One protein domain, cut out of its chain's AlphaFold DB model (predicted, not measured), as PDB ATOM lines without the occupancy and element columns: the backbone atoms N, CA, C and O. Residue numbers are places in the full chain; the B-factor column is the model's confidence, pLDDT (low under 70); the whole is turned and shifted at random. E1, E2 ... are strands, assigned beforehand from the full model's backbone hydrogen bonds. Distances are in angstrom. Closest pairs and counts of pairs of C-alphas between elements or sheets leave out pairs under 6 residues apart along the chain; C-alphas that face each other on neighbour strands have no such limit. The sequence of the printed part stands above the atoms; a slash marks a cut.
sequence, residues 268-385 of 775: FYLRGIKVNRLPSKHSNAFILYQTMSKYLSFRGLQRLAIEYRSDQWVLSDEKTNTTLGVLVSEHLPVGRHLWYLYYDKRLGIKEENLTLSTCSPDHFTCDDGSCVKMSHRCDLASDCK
ATOM      1  N   PHE A 268     -45.883  27.226  -4.810       87.12
ATOM      2  CA  PHE A 268     -46.290  27.976  -5.988       87.12
ATOM      3  C   PHE A 268     -45.140  28.862  -6.447       87.12
ATOM      4  O   PHE A 268     -44.569  29.608  -5.655       87.12
ATOM      5  N   TYR A 269     -44.820  28.833  -7.732       85.56
ATOM      6  CA  TYR A 269     -43.796  29.692  -8.310       85.56
ATOM      7  C   TYR A 269     -44.445  30.792  -9.137       85.56
ATOM      8  O   TYR A 269     -45.213  30.510 -10.054       85.56
ATOM      9  N   LEU A 270     -44.101  32.044  -8.834       86.06
ATOM     10  CA  LEU A 270     -44.498  33.202  -9.627       86.06
ATOM     11  C   LEU A 270     -43.483  33.431 -10.756       86.06
ATOM     12  O   LEU A 270     -42.341  33.848 -10.515       86.06
ATOM     13  N   ARG A 271     -43.887  33.165 -11.997       82.62
ATOM     14  CA  ARG A 271     -43.079  33.402 -13.204       82.62
ATOM     15  C   ARG A 271     -43.591  34.645 -13.945       82.62
ATOM     16  O   ARG A 271     -44.702  35.117 -13.719       82.62
ATOM     17  N   GLY A 272     -42.741  35.213 -14.801       74.50
ATOM     18  CA  GLY A 272     -43.049  36.412 -15.596       74.50
ATOM     19  C   GLY A 272     -42.566  37.735 -14.993       74.50
ATOM     20  O   GLY A 272     -42.354  38.689 -15.733       74.50
ATOM     21  N   ILE A 273     -42.275  37.787 -13.688       74.00
ATOM     22  CA  ILE A 273     -41.858  39.027 -13.018       74.00
ATOM     23  C   ILE A 273     -40.396  39.399 -13.349       74.00
ATOM     24  O   ILE A 273     -39.442  38.855 -12.792       74.00
ATOM     25  N   LYS A 274     -40.196  40.352 -14.268       63.88
ATOM     26  CA  LYS A 274     -38.866  40.848 -14.690       63.88
ATOM     27  C   LYS A 274     -38.390  42.024 -13.832       63.88
ATOM     28  O   LYS A 274     -38.088  43.107 -14.331       63.88
ATOM     29  N   VAL A 275     -38.329  41.836 -12.516       58.25
ATOM     30  CA  VAL A 275     -37.821  42.878 -11.611       58.25
ATOM     31  C   VAL A 275     -36.307  42.726 -11.479       58.25
ATOM     32  O   VAL A 275     -35.830  41.794 -10.836       58.25
ATOM     33  N   ASN A 276     -35.546  43.691 -12.012       49.81
ATOM     34  CA  ASN A 276     -34.071  43.789 -11.960       49.81
ATOM     35  C   ASN A 276     -33.459  43.856 -10.531       49.81
ATOM     36  O   ASN A 276     -32.303  44.232 -10.363       49.81
ATOM     37  N   ARG A 277     -34.226  43.550  -9.475       53.03
ATOM     38  CA  ARG A 277     -33.849  43.672  -8.054       53.03
ATOM     39  C   ARG A 277     -34.303  42.497  -7.173       53.03
ATOM     40  O   ARG A 277     -34.286  42.635  -5.949       53.03
ATOM     41  N   LEU A 278     -34.752  41.372  -7.735       54.19
ATOM     42  CA  LEU A 278     -35.071  40.173  -6.944       54.19
ATOM     43  C   LEU A 278     -33.836  39.249  -6.871       54.19
ATOM     44  O   LEU A 278     -33.370  38.791  -7.910       54.19
ATOM     45  N   PRO A 279     -33.253  39.020  -5.676       46.81
ATOM     46  CA  PRO A 279     -31.876  38.535  -5.565       46.81
ATOM     47  C   PRO A 279     -31.674  37.009  -5.648       46.81
ATOM     48  O   PRO A 279     -30.553  36.561  -5.441       46.81
ATOM     49  N   SER A 280     -32.675  36.170  -5.945       52.84
ATOM     50  CA  SER A 280     -32.426  34.724  -6.134       52.84
ATOM     51  C   SER A 280     -33.607  33.986  -6.774       52.84
ATOM     52  O   SER A 280     -34.747  34.409  -6.628       52.84
ATOM     53  N   LYS A 281     -33.359  32.816  -7.388       50.59
ATOM     54  CA  LYS A 281     -34.385  31.889  -7.928       50.59
ATOM     55  C   LYS A 281     -35.464  31.490  -6.892       50.59
ATOM     56  O   LYS A 281     -36.559  31.094  -7.273       50.59
ATOM     57  N   HIS A 282     -35.177  31.654  -5.595       55.34
ATOM     58  CA  HIS A 282     -36.052  31.328  -4.461       55.34
ATOM     59  C   HIS A 282     -36.942  32.493  -3.989       55.34
ATOM     60  O   HIS A 282     -37.793  32.297  -3.124       55.34
ATOM     61  N   SER A 283     -36.786  33.710  -4.529       64.31
ATOM     62  CA  SER A 283     -37.597  34.865  -4.106       64.31
ATOM     63  C   SER A 283     -39.045  34.824  -4.591       64.31
ATOM     64  O   SER A 283     -39.865  35.596  -4.100       64.31
ATOM     65  N   ASN A 284     -39.349  33.940  -5.543       77.25
ATOM     66  CA  ASN A 284     -40.633  33.870  -6.238       77.25
ATOM     67  C   ASN A 284     -41.457  32.637  -5.836       77.25
ATOM     68  O   ASN A 284     -42.437  32.320  -6.502       77.25
ATOM     69  N   ALA A 285     -41.028  31.922  -4.797       82.06
ATOM     70  CA  ALA A 285     -41.737  30.778  -4.247       82.06
ATOM     71  C   ALA A 285     -42.728  31.243  -3.175       82.06
ATOM     72  O   ALA A 285     -42.367  32.025  -2.292       82.06
ATOM     73  N   PHE A 286     -43.954  30.741  -3.246       85.12
ATOM     74  CA  PHE A 286     -45.071  31.060  -2.373       85.12
ATOM     75  C   PHE A 286     -45.689  29.786  -1.812       85.12
ATOM     76  O   PHE A 286     -45.726  28.752  -2.473       85.12
ATOM     77  N   ILE A 287     -46.213  29.881  -0.599       83.00
ATOM     78  CA  ILE A 287     -47.007  28.832   0.031       83.00
ATOM     79  C   ILE A 287     -48.396  29.368   0.325       83.00
ATOM     80  O   ILE A 287     -48.577  30.557   0.609       83.00
ATOM     81  N   LEU A 288     -49.372  28.474   0.257       84.50
ATOM     82  CA  LEU A 288     -50.733  28.800   0.627       84.50
ATOM     83  C   LEU A 288     -50.814  28.965   2.145       84.50
ATOM     84  O   LEU A 288     -50.395  28.084   2.890       84.50
ATOM     85  N   TYR A 289     -51.319  30.103   2.605       79.44
ATOM     86  CA  TYR A 289     -51.389  30.432   4.021       79.44
ATOM     87  C   TYR A 289     -52.718  31.111   4.346       79.44
ATOM     88  O   TYR A 289     -53.154  32.034   3.651       79.44
ATOM     89  N   GLN A 290     -53.361  30.676   5.425       75.19
ATOM     90  CA  GLN A 290     -54.599  31.270   5.913       75.19
ATOM     91  C   GLN A 290     -54.300  32.026   7.207       75.19
ATOM     92  O   GLN A 290     -54.036  31.436   8.250       75.19
ATOM     93  N   THR A 291     -54.291  33.356   7.126       65.19
ATOM     94  CA  THR A 291     -54.109  34.218   8.302       65.19
ATOM     95  C   THR A 291     -55.426  34.287   9.102       65.19
ATOM     96  O   THR A 291     -56.468  33.800   8.668       65.19
ATOM     97  N   MET A 292     -55.422  34.947  10.264       59.25
ATOM     98  CA  MET A 292     -56.655  35.348  10.964       59.25
ATOM     99  C   MET A 292     -57.550  36.298  10.145       59.25
ATOM    100  O   MET A 292     -58.687  36.559  10.526       59.25
ATOM    101  N   SER A 293     -57.048  36.844   9.033       56.00
ATOM    102  CA  SER A 293     -57.855  37.572   8.057       56.00
ATOM    103  C   SER A 293     -58.762  36.610   7.286       56.00
ATOM    104  O   SER A 293     -58.337  35.526   6.907       56.00
ATOM    105  N   LYS A 294     -59.987  37.046   6.983       58.31
ATOM    106  CA  LYS A 294     -61.063  36.260   6.347       58.31
ATOM    107  C   LYS A 294     -60.720  35.613   4.988       58.31
ATOM    108  O   LYS A 294     -61.484  34.777   4.514       58.31
ATOM    109  N   TYR A 295     -59.604  35.987   4.360       68.38
ATOM    110  CA  TYR A 295     -59.222  35.573   3.009       68.38
ATOM    111  C   TYR A 295     -57.907  34.793   2.972       68.38
ATOM    112  O   TYR A 295     -57.002  35.002   3.784       68.38
ATOM    113  N   LEU A 296     -57.815  33.910   1.977       81.25
ATOM    114  CA  LEU A 296     -56.631  33.126   1.657       81.25
ATOM    115  C   LEU A 296     -55.494  34.040   1.179       81.25
ATOM    116  O   LEU A 296     -55.727  34.991   0.434       81.25
ATOM    117  N   SER A 297     -54.263  33.744   1.586       86.31
ATOM    118  CA  SER A 297     -53.074  34.505   1.194       86.31
ATOM    119  C   SER A 297     -51.989  33.576   0.661       86.31
ATOM    120  O   SER A 297     -51.856  32.440   1.113       86.31
ATOM    121  N   PHE A 298     -51.190  34.051  -0.290       88.12
ATOM    122  CA  PHE A 298     -49.985  33.353  -0.721       88.12
ATOM    123  C   PHE A 298     -48.791  34.058  -0.104       88.12
ATOM    124  O   PHE A 298     -48.437  35.186  -0.463       88.12
ATOM    125  N   ARG A 299     -48.157  33.387   0.850       84.19
ATOM    126  CA  ARG A 299     -47.008  33.924   1.564       84.19
ATOM    127  C   ARG A 299     -45.740  33.511   0.834       84.19
ATOM    128  O   ARG A 299     -45.446  32.325   0.727       84.19
ATOM    129  N   GLY A 300     -44.981  34.472   0.318       80.75
ATOM    130  CA  GLY A 300     -43.686  34.188  -0.295       80.75
ATOM    131  C   GLY A 300     -42.686  33.709   0.754       80.75
ATOM    132  O   GLY A 300     -42.724  34.178   1.891       80.75
ATOM    133  N   LEU A 301     -41.756  32.829   0.387       74.56
ATOM    134  CA  LEU A 301     -40.740  32.307   1.314       74.56
ATOM    135  C   LEU A 301     -39.733  33.372   1.780       74.56
ATOM    136  O   LEU A 301     -39.110  33.220   2.826       74.56
ATOM    137  N   GLN A 302     -39.573  34.459   1.019       74.06
ATOM    138  CA  GLN A 302     -38.630  35.538   1.330       74.06
ATOM    139  C   GLN A 302     -39.329  36.818   1.787       74.06
ATOM    140  O   GLN A 302     -39.585  36.967   2.973       74.06
ATOM    141  N   ARG A 303     -39.637  37.752   0.880       76.38
ATOM    142  CA  ARG A 303     -40.205  39.074   1.228       76.38
ATOM    143  C   ARG A 303     -41.532  39.401   0.548       76.38
ATOM    144  O   ARG A 303     -42.167  40.387   0.897       76.38
ATOM    145  N   LEU A 304     -41.923  38.605  -0.445       83.50
ATOM    146  CA  LEU A 304     -43.136  38.842  -1.219       83.50
ATOM    147  C   LEU A 304     -44.346  38.221  -0.520       83.50
ATOM    148  O   LEU A 304     -44.226  37.182   0.130       83.50
ATOM    149  N   ALA A 305     -45.508  38.835  -0.689       86.81
ATOM    150  CA  ALA A 305     -46.794  38.285  -0.281       86.81
ATOM    151  C   ALA A 305     -47.873  38.700  -1.282       86.81
ATOM    152  O   ALA A 305     -47.845  39.820  -1.799       86.81
ATOM    153  N   ILE A 306     -48.802  37.790  -1.560       89.75
ATOM    154  CA  ILE A 306     -49.998  38.050  -2.358       89.75
ATOM    155  C   ILE A 306     -51.194  37.887  -1.429       89.75
ATOM    156  O   ILE A 306     -51.453  36.800  -0.909       89.75
ATOM    157  N   GLU A 307     -51.916  38.975  -1.213       88.81
ATOM    158  CA  GLU A 307     -53.056  39.018  -0.302       88.81
ATOM    159  C   GLU A 307     -54.275  39.594  -1.007       88.81
ATOM    160  O   GLU A 307     -54.153  40.505  -1.826       88.81
ATOM    161  N   TYR A 308     -55.454  39.092  -0.656       86.75
ATOM    162  CA  TYR A 308     -56.709  39.657  -1.126       86.75
ATOM    163  C   TYR A 308     -57.100  40.857  -0.254       86.75
ATOM    164  O   TYR A 308     -57.310  40.714   0.954       86.75
ATOM    165  N   ARG A 309     -57.158  42.054  -0.847       84.56
ATOM    166  CA  ARG A 309     -57.517  43.309  -0.170       84.56
ATOM    167  C   ARG A 309     -58.429  44.132  -1.081       84.56
ATOM    168  O   ARG A 309     -58.048  44.417  -2.210       84.56
ATOM    169  N   SER A 310     -59.590  44.553  -0.572       80.88
ATOM    170  CA  SER A 310     -60.524  45.444  -1.289       80.88
ATOM    171  C   SER A 310     -60.917  44.933  -2.686       80.88
ATOM    172  O   SER A 310     -60.783  45.653  -3.670       80.88
ATOM    173  N   ASP A 311     -61.363  43.676  -2.757       82.38
ATOM    174  CA  ASP A 311     -61.807  42.989  -3.982       82.38
ATOM    175  C   ASP A 311     -60.744  42.797  -5.075       82.38
ATOM    176  O   ASP A 311     -61.046  42.629  -6.257       82.38
ATOM    177  N   GLN A 312     -59.467  42.840  -4.689       90.44
ATOM    178  CA  GLN A 312     -58.334  42.688  -5.597       90.44
ATOM    179  C   GLN A 312     -57.204  41.904  -4.923       90.44
ATOM    180  O   GLN A 312     -57.008  41.957  -3.706       90.44
ATOM    181  N   TRP A 313     -56.416  41.197  -5.725       90.94
ATOM    182  CA  TRP A 313     -55.196  40.537  -5.273       90.94
ATOM    183  C   TRP A 313     -54.022  41.501  -5.361       90.94
ATOM    184  O   TRP A 313     -53.693  42.011  -6.429       90.94
ATOM    185  N   VAL A 314     -53.364  41.737  -4.233       90.62
ATOM    186  CA  VAL A 314     -52.263  42.690  -4.122       90.62
ATOM    187  C   VAL A 314     -50.966  41.929  -3.894       90.62
ATOM    188  O   VAL A 314     -50.774  41.307  -2.849       90.62
ATOM    189  N   LEU A 315     -50.050  42.021  -4.858       89.31
ATOM    190  CA  LEU A 315     -48.665  41.600  -4.698       89.31
ATOM    191  C   LEU A 315     -47.898  42.730  -4.009       89.31
ATOM    192  O   LEU A 315     -47.755  43.830  -4.550       89.31
ATOM    193  N   SER A 316     -47.377  42.457  -2.822       86.81
ATOM    194  CA  SER A 316     -46.646  43.429  -2.012       86.81
ATOM    195  C   SER A 316     -45.299  42.890  -1.549       86.81
ATOM    196  O   SER A 316     -45.083  41.681  -1.443       86.81
ATOM    197  N   ASP A 317     -44.371  43.810  -1.304       81.75
ATOM    198  CA  ASP A 317     -43.136  43.526  -0.581       81.75
ATOM    199  C   ASP A 317     -43.357  43.876   0.891       81.75
ATOM    200  O   ASP A 317     -43.495  45.051   1.243       81.75
ATOM    201  N   GLU A 318     -43.394  42.862   1.755       75.12
ATOM    202  CA  GLU A 318     -43.583  43.042   3.197       75.12
ATOM    203  C   GLU A 318     -42.441  43.837   3.838       75.12
ATOM    204  O   GLU A 318     -42.651  44.494   4.857       75.12
ATOM    205  N   LYS A 319     -41.234  43.810   3.253       72.31
ATOM    206  CA  LYS A 319     -40.069  44.514   3.804       72.31
ATOM    207  C   LYS A 319     -40.213  46.024   3.669       72.31
ATOM    208  O   LYS A 319     -39.916  46.766   4.600       72.31
ATOM    209  N   THR A 320     -40.594  46.484   2.483       72.56
ATOM    210  CA  THR A 320     -40.733  47.914   2.172       72.56
ATOM    211  C   THR A 320     -42.158  48.413   2.361       72.56
ATOM    212  O   THR A 320     -42.388  49.616   2.267       72.56
ATOM    213  N   ASN A 321     -43.101  47.504   2.630       78.81
ATOM    214  CA  ASN A 321     -44.536  47.762   2.674       78.81
ATOM    215  C   ASN A 321     -45.027  48.485   1.405       78.81
ATOM    216  O   ASN A 321     -45.836  49.408   1.457       78.81
ATOM    217  N   THR A 322     -44.470  48.100   0.252       82.44
ATOM    218  CA  THR A 322     -44.796  48.686  -1.054       82.44
ATOM    219  C   THR A 322     -45.599  47.704  -1.885       82.44
ATOM    220  O   THR A 322     -45.222  46.536  -2.002       82.44
ATOM    221  N   THR A 323     -46.655  48.191  -2.527       86.25
ATOM    222  CA  THR A 323     -47.392  47.439  -3.539       86.25
ATOM    223  C   THR A 323     -46.552  47.342  -4.811       86.25
ATOM    224  O   THR A 323     -46.075  48.341  -5.348       86.25
ATOM    225  N   LEU A 324     -46.306  46.115  -5.265       85.88
ATOM    226  CA  LEU A 324     -45.553  45.832  -6.487       85.88
ATOM    227  C   LEU A 324     -46.481  45.618  -7.675       85.88
ATOM    228  O   LEU A 324     -46.104  45.945  -8.797       85.88
ATOM    229  N   GLY A 325     -47.673  45.077  -7.430       88.38
ATOM    230  CA  GLY A 325     -48.651  44.813  -8.469       88.38
ATOM    231  C   GLY A 325     -50.029  44.493  -7.920       88.38
ATOM    232  O   GLY A 325     -50.170  44.129  -6.752       88.38
ATOM    233  N   VAL A 326     -51.036  44.636  -8.773       91.12
ATOM    234  CA  VAL A 326     -52.434  44.363  -8.447       91.12
ATOM    235  C   VAL A 326     -53.080  43.552  -9.569       91.12
ATOM    236  O   VAL A 326     -52.834  43.804 -10.749       91.12
ATOM    237  N   LEU A 327     -53.902  42.583  -9.185       91.38
ATOM    238  CA  LEU A 327     -54.757  41.787 -10.055       91.38
ATOM    239  C   LEU A 327     -56.212  42.000  -9.633       91.38
ATOM    240  O   LEU A 327     -56.592  41.710  -8.500       91.38
ATOM    241  N   VAL A 328     -57.030  42.491 -10.560       89.25
ATOM    242  CA  VAL A 328     -58.463  42.711 -10.342       89.25
ATOM    243  C   VAL A 328     -59.206  41.429 -10.706       89.25
ATOM    244  O   VAL A 328     -59.472  41.170 -11.877       89.25
ATOM    245  N   SER A 329     -59.480  40.585  -9.712       84.12
ATOM    246  CA  SER A 329     -60.219  39.333  -9.891       84.12
ATOM    247  C   SER A 329     -60.770  38.841  -8.557       84.12
ATOM    248  O   SER A 329     -60.042  38.817  -7.568       84.12
ATOM    249  N   GLU A 330     -62.022  38.383  -8.554       77.94
ATOM    250  CA  GLU A 330     -62.642  37.678  -7.419       77.94
ATOM    251  C   GLU A 330     -62.155  36.221  -7.299       77.94
ATOM    252  O   GLU A 330     -62.273  35.587  -6.251       77.94
ATOM    253  N   HIS A 331     -61.601  35.670  -8.382       82.19
ATOM    254  CA  HIS A 331     -61.081  34.306  -8.422       82.19
ATOM    255  C   HIS A 331     -59.652  34.250  -7.873       82.19
ATOM    256  O   HIS A 331     -58.950  35.257  -7.826       82.19
ATOM    257  N   LEU A 332     -59.200  33.057  -7.482       85.88
ATOM    258  CA  LEU A 332     -57.830  32.839  -7.007       85.88
ATOM    259  C   LEU A 332     -56.791  33.278  -8.061       85.88
ATOM    260  O   LEU A 332     -57.004  33.050  -9.252       85.88
ATOM    261  N   PRO A 333     -55.634  33.829  -7.646       89.19
ATOM    262  CA  PRO A 333     -54.621  34.397  -8.533       89.19
ATOM    263  C   PRO A 333     -53.707  33.305  -9.120       89.19
ATOM    264  O   PRO A 333     -52.511  33.522  -9.285       89.19
ATOM    265  N   VAL A 334     -54.248  32.105  -9.352       89.62
ATOM    266  CA  VAL A 334     -53.527  30.899  -9.785       89.62
ATOM    267  C   VAL A 334     -53.723  30.709 -11.283       89.62
ATOM    268  O   VAL A 334     -54.800  30.985 -11.805       89.62
ATOM    269  N   GLY A 335     -52.683  30.246 -11.968       88.00
ATOM    270  CA  GLY A 335     -52.622  30.231 -13.425       88.00
ATOM    271  C   GLY A 335     -52.086  31.539 -13.987       88.00
ATOM    272  O   GLY A 335     -51.335  32.250 -13.312       88.00
ATOM    273  N   ARG A 336     -52.418  31.826 -15.246       88.19
ATOM    274  CA  ARG A 336     -51.916  32.992 -15.977       88.19
ATOM    275  C   ARG A 336     -52.945  34.111 -15.933       88.19
ATOM    276  O   ARG A 336     -54.015  33.992 -16.514       88.19
ATOM    277  N   HIS A 337     -52.581  35.223 -15.304       90.06
ATOM    278  CA  HIS A 337     -53.443  36.403 -15.216       90.06
ATOM    279  C   HIS A 337     -52.689  37.660 -15.627       90.06
ATOM    280  O   HIS A 337     -51.461  37.713 -15.532       90.06
ATOM    281  N   LEU A 338     -53.430  38.679 -16.060       89.69
ATOM    282  CA  LEU A 338     -52.885  39.998 -16.360       89.69
ATOM    283  C   LEU A 338     -52.747  40.803 -15.063       89.69
ATOM    284  O   LEU A 338     -53.736  41.059 -14.378       89.69
ATOM    285  N   TRP A 339     -51.525  41.211 -14.730       90.75
ATOM    286  CA  TRP A 339     -51.224  42.013 -13.546       90.75
ATOM    287  C   TRP A 339     -50.842  43.439 -13.933       90.75
ATOM    288  O   TRP A 339     -50.066  43.660 -14.864       90.75
ATOM    289  N   TYR A 340     -51.318  44.399 -13.143       89.06
ATOM    290  CA  TYR A 340     -50.914  45.800 -13.216       89.06
ATOM    291  C   TYR A 340     -49.750  46.027 -12.257       89.06
ATOM    292  O   TYR A 340     -49.924  46.000 -11.040       89.06
ATOM    293  N   LEU A 341     -48.546  46.205 -12.796       86.69
ATOM    294  CA  LEU A 341     -47.303  46.299 -12.037       86.69
ATOM    295  C   LEU A 341     -46.858  47.755 -11.828       86.69
ATOM    296  O   LEU A 341     -46.859  48.561 -12.757       86.69
ATOM    297  N   TYR A 342     -46.414  48.066 -10.604       80.62
ATOM    298  CA  TYR A 342     -46.027  49.405 -10.122       80.62
ATOM    299  C   TYR A 342     -44.553  49.500  -9.678       80.62
ATOM    300  O   TYR A 342     -44.139  50.493  -9.075       80.62
ATOM    301  N   TYR A 343     -43.742  48.464  -9.925       67.31
ATOM    302  CA  TYR A 343     -42.399  48.340  -9.338       67.31
ATOM    303  C   TYR A 343     -41.379  49.377  -9.844       67.31
ATOM    304  O   TYR A 343     -40.377  49.612  -9.162       67.31
ATOM    305  N   ASP A 344     -41.609  50.008 -11.003       66.00
ATOM    306  CA  ASP A 344     -40.765  51.084 -11.525       66.00
ATOM    307  C   ASP A 344     -41.548  52.395 -11.658       66.00
ATOM    308  O   ASP A 344     -42.249  52.644 -12.637       66.00
ATOM    309  N   LYS A 345     -41.372  53.279 -10.667       63.12
ATOM    310  CA  LYS A 345     -42.005  54.607 -10.628       63.12
ATOM    311  C   LYS A 345     -41.684  55.477 -11.855       63.12
ATOM    312  O   LYS A 345     -42.366  56.476 -12.053       63.12
ATOM    313  N   ARG A 346     -40.652  55.150 -12.648       66.00
ATOM    314  CA  ARG A 346     -40.248  55.921 -13.839       66.00
ATOM    315  C   ARG A 346     -40.970  55.503 -15.118       66.00
ATOM    316  O   ARG A 346     -41.080  56.324 -16.021       66.00
ATOM    317  N   LEU A 347     -41.418  54.250 -15.209       63.91
ATOM    318  CA  LEU A 347     -42.001  53.667 -16.428       63.91
ATOM    319  C   LEU A 347     -43.539  53.677 -16.434       63.91
ATOM    320  O   LEU A 347     -44.137  53.305 -17.439       63.91
ATOM    321  N   GLY A 348     -44.176  54.133 -15.352       70.50
ATOM    322  CA  GLY A 348     -45.632  54.097 -15.214       70.50
ATOM    323  C   GLY A 348     -46.160  52.693 -14.907       70.50
ATOM    324  O   GLY A 348     -45.405  51.799 -14.526       70.50
ATOM    325  N   ILE A 349     -47.478  52.517 -15.024       79.50
ATOM    326  CA  ILE A 349     -48.147  51.226 -14.813       79.50
ATOM    327  C   ILE A 349     -47.815  50.318 -15.998       79.50
ATOM    328  O   ILE A 349     -48.035  50.707 -17.145       79.50
ATOM    329  N   LYS A 350     -47.300  49.116 -15.726       82.12
ATOM    330  CA  LYS A 350     -46.999  48.119 -16.758       82.12
ATOM    331  C   LYS A 350     -47.941  46.929 -16.638       82.12
ATOM    332  O   LYS A 350     -48.074  46.363 -15.558       82.12
ATOM    333  N   GLU A 351     -48.545  46.537 -17.747       85.81
ATOM    334  CA  GLU A 351     -49.392  45.350 -17.835       85.81
ATOM    335  C   GLU A 351     -48.534  44.146 -18.246       85.81
ATOM    336  O   GLU A 351     -47.897  44.162 -19.301       85.81
ATOM    337  N   GLU A 352     -48.466  43.113 -17.402       84.94
ATOM    338  CA  GLU A 352     -47.734  41.875 -17.703       84.94
ATOM    339  C   GLU A 352     -48.528  40.639 -17.276       84.94
ATOM    340  O   GLU A 352     -49.177  40.626 -16.231       84.94
ATOM    341  N   ASN A 353     -48.432  39.566 -18.064       87.25
ATOM    342  CA  ASN A 353     -48.987  38.271 -17.689       87.25
ATOM    343  C   ASN A 353     -48.048  37.576 -16.700       87.25
ATOM    344  O   ASN A 353     -46.939  37.185 -17.072       87.25
ATOM    345  N   LEU A 354     -48.497  37.403 -15.457       87.75
ATOM    346  CA  LEU A 354     -47.785  36.603 -14.461       87.75
ATOM    347  C   LEU A 354     -48.462  35.248 -14.306       87.75
ATOM    348  O   LEU A 354     -49.690  35.148 -14.338       87.75
ATOM    349  N   THR A 355     -47.648  34.214 -14.116       88.88
ATOM    350  CA  THR A 355     -48.119  32.851 -13.875       88.88
ATOM    351  C   THR A 355     -47.782  32.430 -12.458       88.88
ATOM    352  O   THR A 355     -46.615  32.441 -12.071       88.88
ATOM    353  N   LEU A 356     -48.795  32.062 -11.677       89.56
ATOM    354  CA  LEU A 356     -48.623  31.477 -10.349       89.56
ATOM    355  C   LEU A 356     -49.098  30.027 -10.396       89.56
ATOM    356  O   LEU A 356     -50.295  29.779 -10.521       89.56
ATOM    357  N   SER A 357     -48.186  29.063 -10.305       89.25
ATOM    358  CA  SER A 357     -48.561  27.644 -10.357       89.25
ATOM    359  C   SER A 357     -47.626  26.742  -9.567       89.25
ATOM    360  O   SER A 357     -46.490  27.100  -9.253       89.25
ATOM    361  N   THR A 358     -48.128  25.550  -9.251       87.12
ATOM    362  CA  THR A 358     -47.381  24.424  -8.670       87.12
ATOM    363  C   THR A 358     -46.723  23.552  -9.743       87.12
ATOM    364  O   THR A 358     -46.043  22.578  -9.418       87.12
ATOM    365  N   CYS A 359     -46.915  23.880 -11.027       85.94
ATOM    366  CA  CYS A 359     -46.441  23.069 -12.139       85.94
ATOM    367  C   CYS A 359     -44.912  22.965 -12.148       85.94
ATOM    368  O   CYS A 359     -44.193  23.959 -11.981       85.94
ATOM    369  N   SER A 360     -44.416  21.754 -12.415       82.12
ATOM    370  CA  SER A 360     -42.988  21.509 -12.632       82.12
ATOM    371  C   SER A 360     -42.463  22.351 -13.813       82.12
ATOM    372  O   SER A 360     -43.242  22.765 -14.678       82.12
ATOM    373  N   PRO A 361     -41.154  22.662 -13.866       77.69
ATOM    374  CA  PRO A 361     -40.548  23.335 -15.016       77.69
ATOM    375  C   PRO A 361     -40.778  22.606 -16.353       77.69
ATOM    376  O   PRO A 361     -40.784  23.268 -17.386       77.69
ATOM    377  N   ASP A 362     -41.037  21.294 -16.335       83.06
ATOM    378  CA  ASP A 362     -41.279  20.480 -17.540       83.06
ATOM    379  C   ASP A 362     -42.756  20.436 -17.974       83.06
ATOM    380  O   ASP A 362     -43.136  19.701 -18.889       83.06
ATOM    381  N   HIS A 363     -43.611  21.208 -17.301       88.50
ATOM    382  CA  HIS A 363     -45.039  21.303 -17.581       88.50
ATOM    383  C   HIS A 363     -45.409  22.724 -18.016       88.50
ATOM    384  O   HIS A 363     -44.918  23.714 -17.466       88.50
ATOM    385  N   PHE A 364     -46.322  22.817 -18.979       89.38
ATOM    386  CA  PHE A 364     -46.991  24.056 -19.341       89.38
ATOM    387  C   PHE A 364     -48.115  24.337 -18.338       89.38
ATOM    388  O   PHE A 364     -48.834  23.431 -17.913       89.38
ATOM    389  N   THR A 365     -48.238  25.598 -17.931       89.94
ATOM    390  CA  THR A 365     -49.307  26.064 -17.040       89.94
ATOM    391  C   THR A 365     -50.403  26.706 -17.885       89.94
ATOM    392  O   THR A 365     -50.150  27.723 -18.534       89.94
ATOM    393  N   CYS A 366     -51.603  26.127 -17.856       89.94
ATOM    394  CA  CYS A 366     -52.797  26.692 -18.484       89.94
ATOM    395  C   CYS A 366     -53.213  28.009 -17.796       89.94
ATOM    396  O   CYS A 366     -52.799  28.271 -16.658       89.94
ATOM    397  N   ASP A 367     -54.065  28.839 -18.413       88.19
ATOM    398  CA  ASP A 367     -54.477  30.093 -17.758       88.19
ATOM    399  C   ASP A 367     -55.338  29.822 -16.506       88.19
ATOM    400  O   ASP A 367     -55.278  30.597 -15.553       88.19
ATOM    401  N   ASP A 368     -56.034  28.676 -16.441       84.00
ATOM    402  CA  ASP A 368     -56.763  28.207 -15.247       84.00
ATOM    403  C   ASP A 368     -55.865  27.651 -14.122       84.00
ATOM    404  O   ASP A 368     -56.358  27.348 -13.036       84.00
ATOM    405  N   GLY A 369     -54.556  27.515 -14.363       86.06
ATOM    406  CA  GLY A 369     -53.582  26.999 -13.400       86.06
ATOM    407  C   GLY A 369     -53.376  25.488 -13.427       86.06
ATOM    408  O   GLY A 369     -52.532  24.991 -12.680       86.06
ATOM    409  N   SER A 370     -54.092  24.754 -14.285       87.88
ATOM    410  CA  SER A 370     -53.819  23.331 -14.505       87.88
ATOM    411  C   SER A 370     -52.488  23.108 -15.239       87.88
ATOM    412  O   SER A 370     -51.990  23.979 -15.956       87.88
ATOM    413  N   CYS A 371     -51.880  21.941 -15.011       89.38
ATOM    414  CA  CYS A 371     -50.582  21.583 -15.573       89.38
ATOM    415  C   CYS A 371     -50.757  20.541 -16.676       89.38
ATOM    416  O   CYS A 371     -51.294  19.462 -16.425       89.38
ATOM    417  N   VAL A 372     -50.227  20.826 -17.861       91.00
ATOM    418  CA  VAL A 372     -50.137  19.870 -18.972       91.00
ATOM    419  C   VAL A 372     -48.672  19.624 -19.311       91.00
ATOM    420  O   VAL A 372     -47.802  20.448 -19.019       91.00
ATOM    421  N   LYS A 373     -48.348  18.457 -19.870       89.88
ATOM    422  CA  LYS A 373     -46.962  18.164 -20.259       89.88
ATOM    423  C   LYS A 373     -46.533  19.112 -21.369       89.88
ATOM    424  O   LYS A 373     -47.314  19.406 -22.263       89.88
ATOM    425  N   MET A 374     -45.268  19.522 -21.368       87.38
ATOM    426  CA  MET A 374     -44.771  20.426 -22.408       87.38
ATOM    427  C   MET A 374     -44.866  19.828 -23.827       87.38
ATOM    428  O   MET A 374     -44.972  20.560 -24.799       87.38
ATOM    429  N   SER A 375     -44.889  18.497 -23.960       85.25
ATOM    430  CA  SER A 375     -45.114  17.812 -25.240       85.25
ATOM    431  C   SER A 375     -46.518  17.992 -25.821       85.25
ATOM    432  O   SER A 375     -46.692  17.734 -27.005       85.25
ATOM    433  N   HIS A 376     -47.491  18.379 -24.994       88.94
ATOM    434  CA  HIS A 376     -48.884  18.614 -25.385       88.94
ATOM    435  C   HIS A 376     -49.151  20.092 -25.714       88.94
ATOM    436  O   HIS A 376     -50.239  20.477 -26.102       88.94
ATOM    437  N   ARG A 377     -48.151  20.962 -25.543       90.00
ATOM    438  CA  ARG A 377     -48.262  22.363 -25.935       90.00
ATOM    439  C   ARG A 377     -48.235  22.451 -27.460       90.00
ATOM    440  O   ARG A 377     -47.236  22.059 -28.067       90.00
ATOM    441  N   CYS A 378     -49.254  23.066 -28.056       89.19
ATOM    442  CA  CYS A 378     -49.360  23.267 -29.497       89.19
ATOM    443  C   CYS A 378     -49.380  21.952 -30.281       89.19
ATOM    444  O   CYS A 378     -48.712  21.863 -31.313       89.19
ATOM    445  N   ASP A 379     -50.104  20.930 -29.837       88.19
ATOM    446  CA  ASP A 379     -50.149  19.605 -30.468       88.19
ATOM    447  C   ASP A 379     -51.410  19.352 -31.325       88.19
ATOM    448  O   ASP A 379     -51.529  18.282 -31.926       88.19
ATOM    449  N   LEU A 380     -52.262  20.375 -31.503       87.00
ATOM    450  CA  LEU A 380     -53.588  20.338 -32.152       87.00
ATOM    451  C   LEU A 380     -54.702  19.709 -31.306       87.00
ATOM    452  O   LEU A 380     -55.822  19.573 -31.810       87.00
ATOM    453  N   ALA A 381     -54.436  19.341 -30.057       88.94
ATOM    454  CA  ALA A 381     -55.437  18.896 -29.106       88.94
ATOM    455  C   ALA A 381     -55.568  19.915 -27.968       88.94
ATOM    456  O   ALA A 381     -54.597  20.477 -27.488       88.94
ATOM    457  N   SER A 382     -56.804  20.175 -27.541       90.44
ATOM    458  CA  SER A 382     -57.049  20.998 -26.357       90.44
ATOM    459  C   SER A 382     -57.040  20.102 -25.124       90.44
ATOM    460  O   SER A 382     -58.026  19.422 -24.835       90.44
ATOM    461  N   ASP A 383     -55.928  20.120 -24.399       90.44
ATOM    462  CA  ASP A 383     -55.772  19.499 -23.085       90.44
ATOM    463  C   ASP A 383     -56.095  20.484 -21.961       90.44
ATOM    464  O   ASP A 383     -56.684  20.114 -20.936       90.44
ATOM    465  N   CYS A 384     -55.771  21.764 -22.154       88.56
ATOM    466  CA  CYS A 384     -56.250  22.803 -21.260       88.56
ATOM    467  C   CYS A 384     -57.743  23.065 -21.510       88.56
ATOM    468  O   CYS A 384     -58.185  23.296 -22.634       88.56
ATOM    469  N   LYS A 385     -58.545  23.137 -20.440       84.75
ATOM    470  CA  LYS A 385     -59.997  23.401 -20.540       84.75
ATOM    471  C   LYS A 385     -60.318  24.766 -21.176       84.75
ATOM    472  O   LYS A 385     -61.407  24.960 -21.713       84.75
TER     473      LYS A 385
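AT A GLANCE: This is residues 268 to 385 of the 775 residues of the protein "Ligand-gated ion channel 50" of Portunus trituberculatus (UniProt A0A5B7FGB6). This is a barrel of eight antiparallel strands, E1 to E8, closed on itself, with a small second lobe off to one side, near Gly 335 of E7 and Ser 357 of E8: the short hairpin of E9 and E10 and the unnamed stretch 374 to 385. The ring is weakest where E1 meets E2, over two residues of each. The printed part has 118 residues, no named helix and ten strands, E1 to E10 in chain order; the class is all strand, with under half of the residues, 54, in named elements. It is compact, with a radius of gyration of the C-alphas of 14.8 A, and spans 45 by 35 by 25 A.

HOW THE PARTS SIT: Start at E1, residues 268 to 271, and go on to E2, residues 285 to 290, where N 268 and O 286 are 2.8 A apart. E3, residues 296 to 300, is antiparallel to E2 at 148 degrees, with N 289 and O 297 2.8 A apart. E4, residues 304 to 309, follows with N 300 and O 304 at 2.8 A, then E5, residues 312 to 317, with N 314 and O 307 at 2.8 A. E6, residues 322 to 327, brings N 327 and O 313 to 2.8 A. E7, residues 335 to 341, pairs with E6 through N 326 and O 340, 2.9 A. E8, residues 350 to 357, pairs with E7 through N 339 and O 352, 2.8 A, and closes the barrel on E1, N 271 to O 355 being 2.8 A. E1 to E8 form a meander, each strand the antiparallel neighbour of the one before. Then look at E9, residues 363 to 365, and E10, residues 371 to 373, a hairpin with N 364 and O 372 2.8 A apart. The closest C-alphas of E7 and E9, those of Gly 335 and Thr 365, are 6.4 A apart; E8 and E10 are only just apart, closest 8.2 A.

IN THESE COORDINATES: Find C-alpha 268 at (-46.290, 27.976, -5.988), where E1 begins. E8, the longest strand by residues, runs 21.5 A from C-alpha 350 at (-46.999, 48.119, -16.758) to C-alpha 357; E7 spans 17.0 A and E2 16.4 A. E10 ends at C-alpha 373, (-46.962, 18.164, -20.259).

THE WHOLE: The C-alphas farthest apart, those of Thr 320 and Leu 380, are 45.9 A apart. The printed part has no cut. The link from E1 to E2, 13 residues, is long. The mean pLDDT of the printed part is 80.7; residues 274 to 283, 291 to 295 and 343 to 347 of this model are under 70.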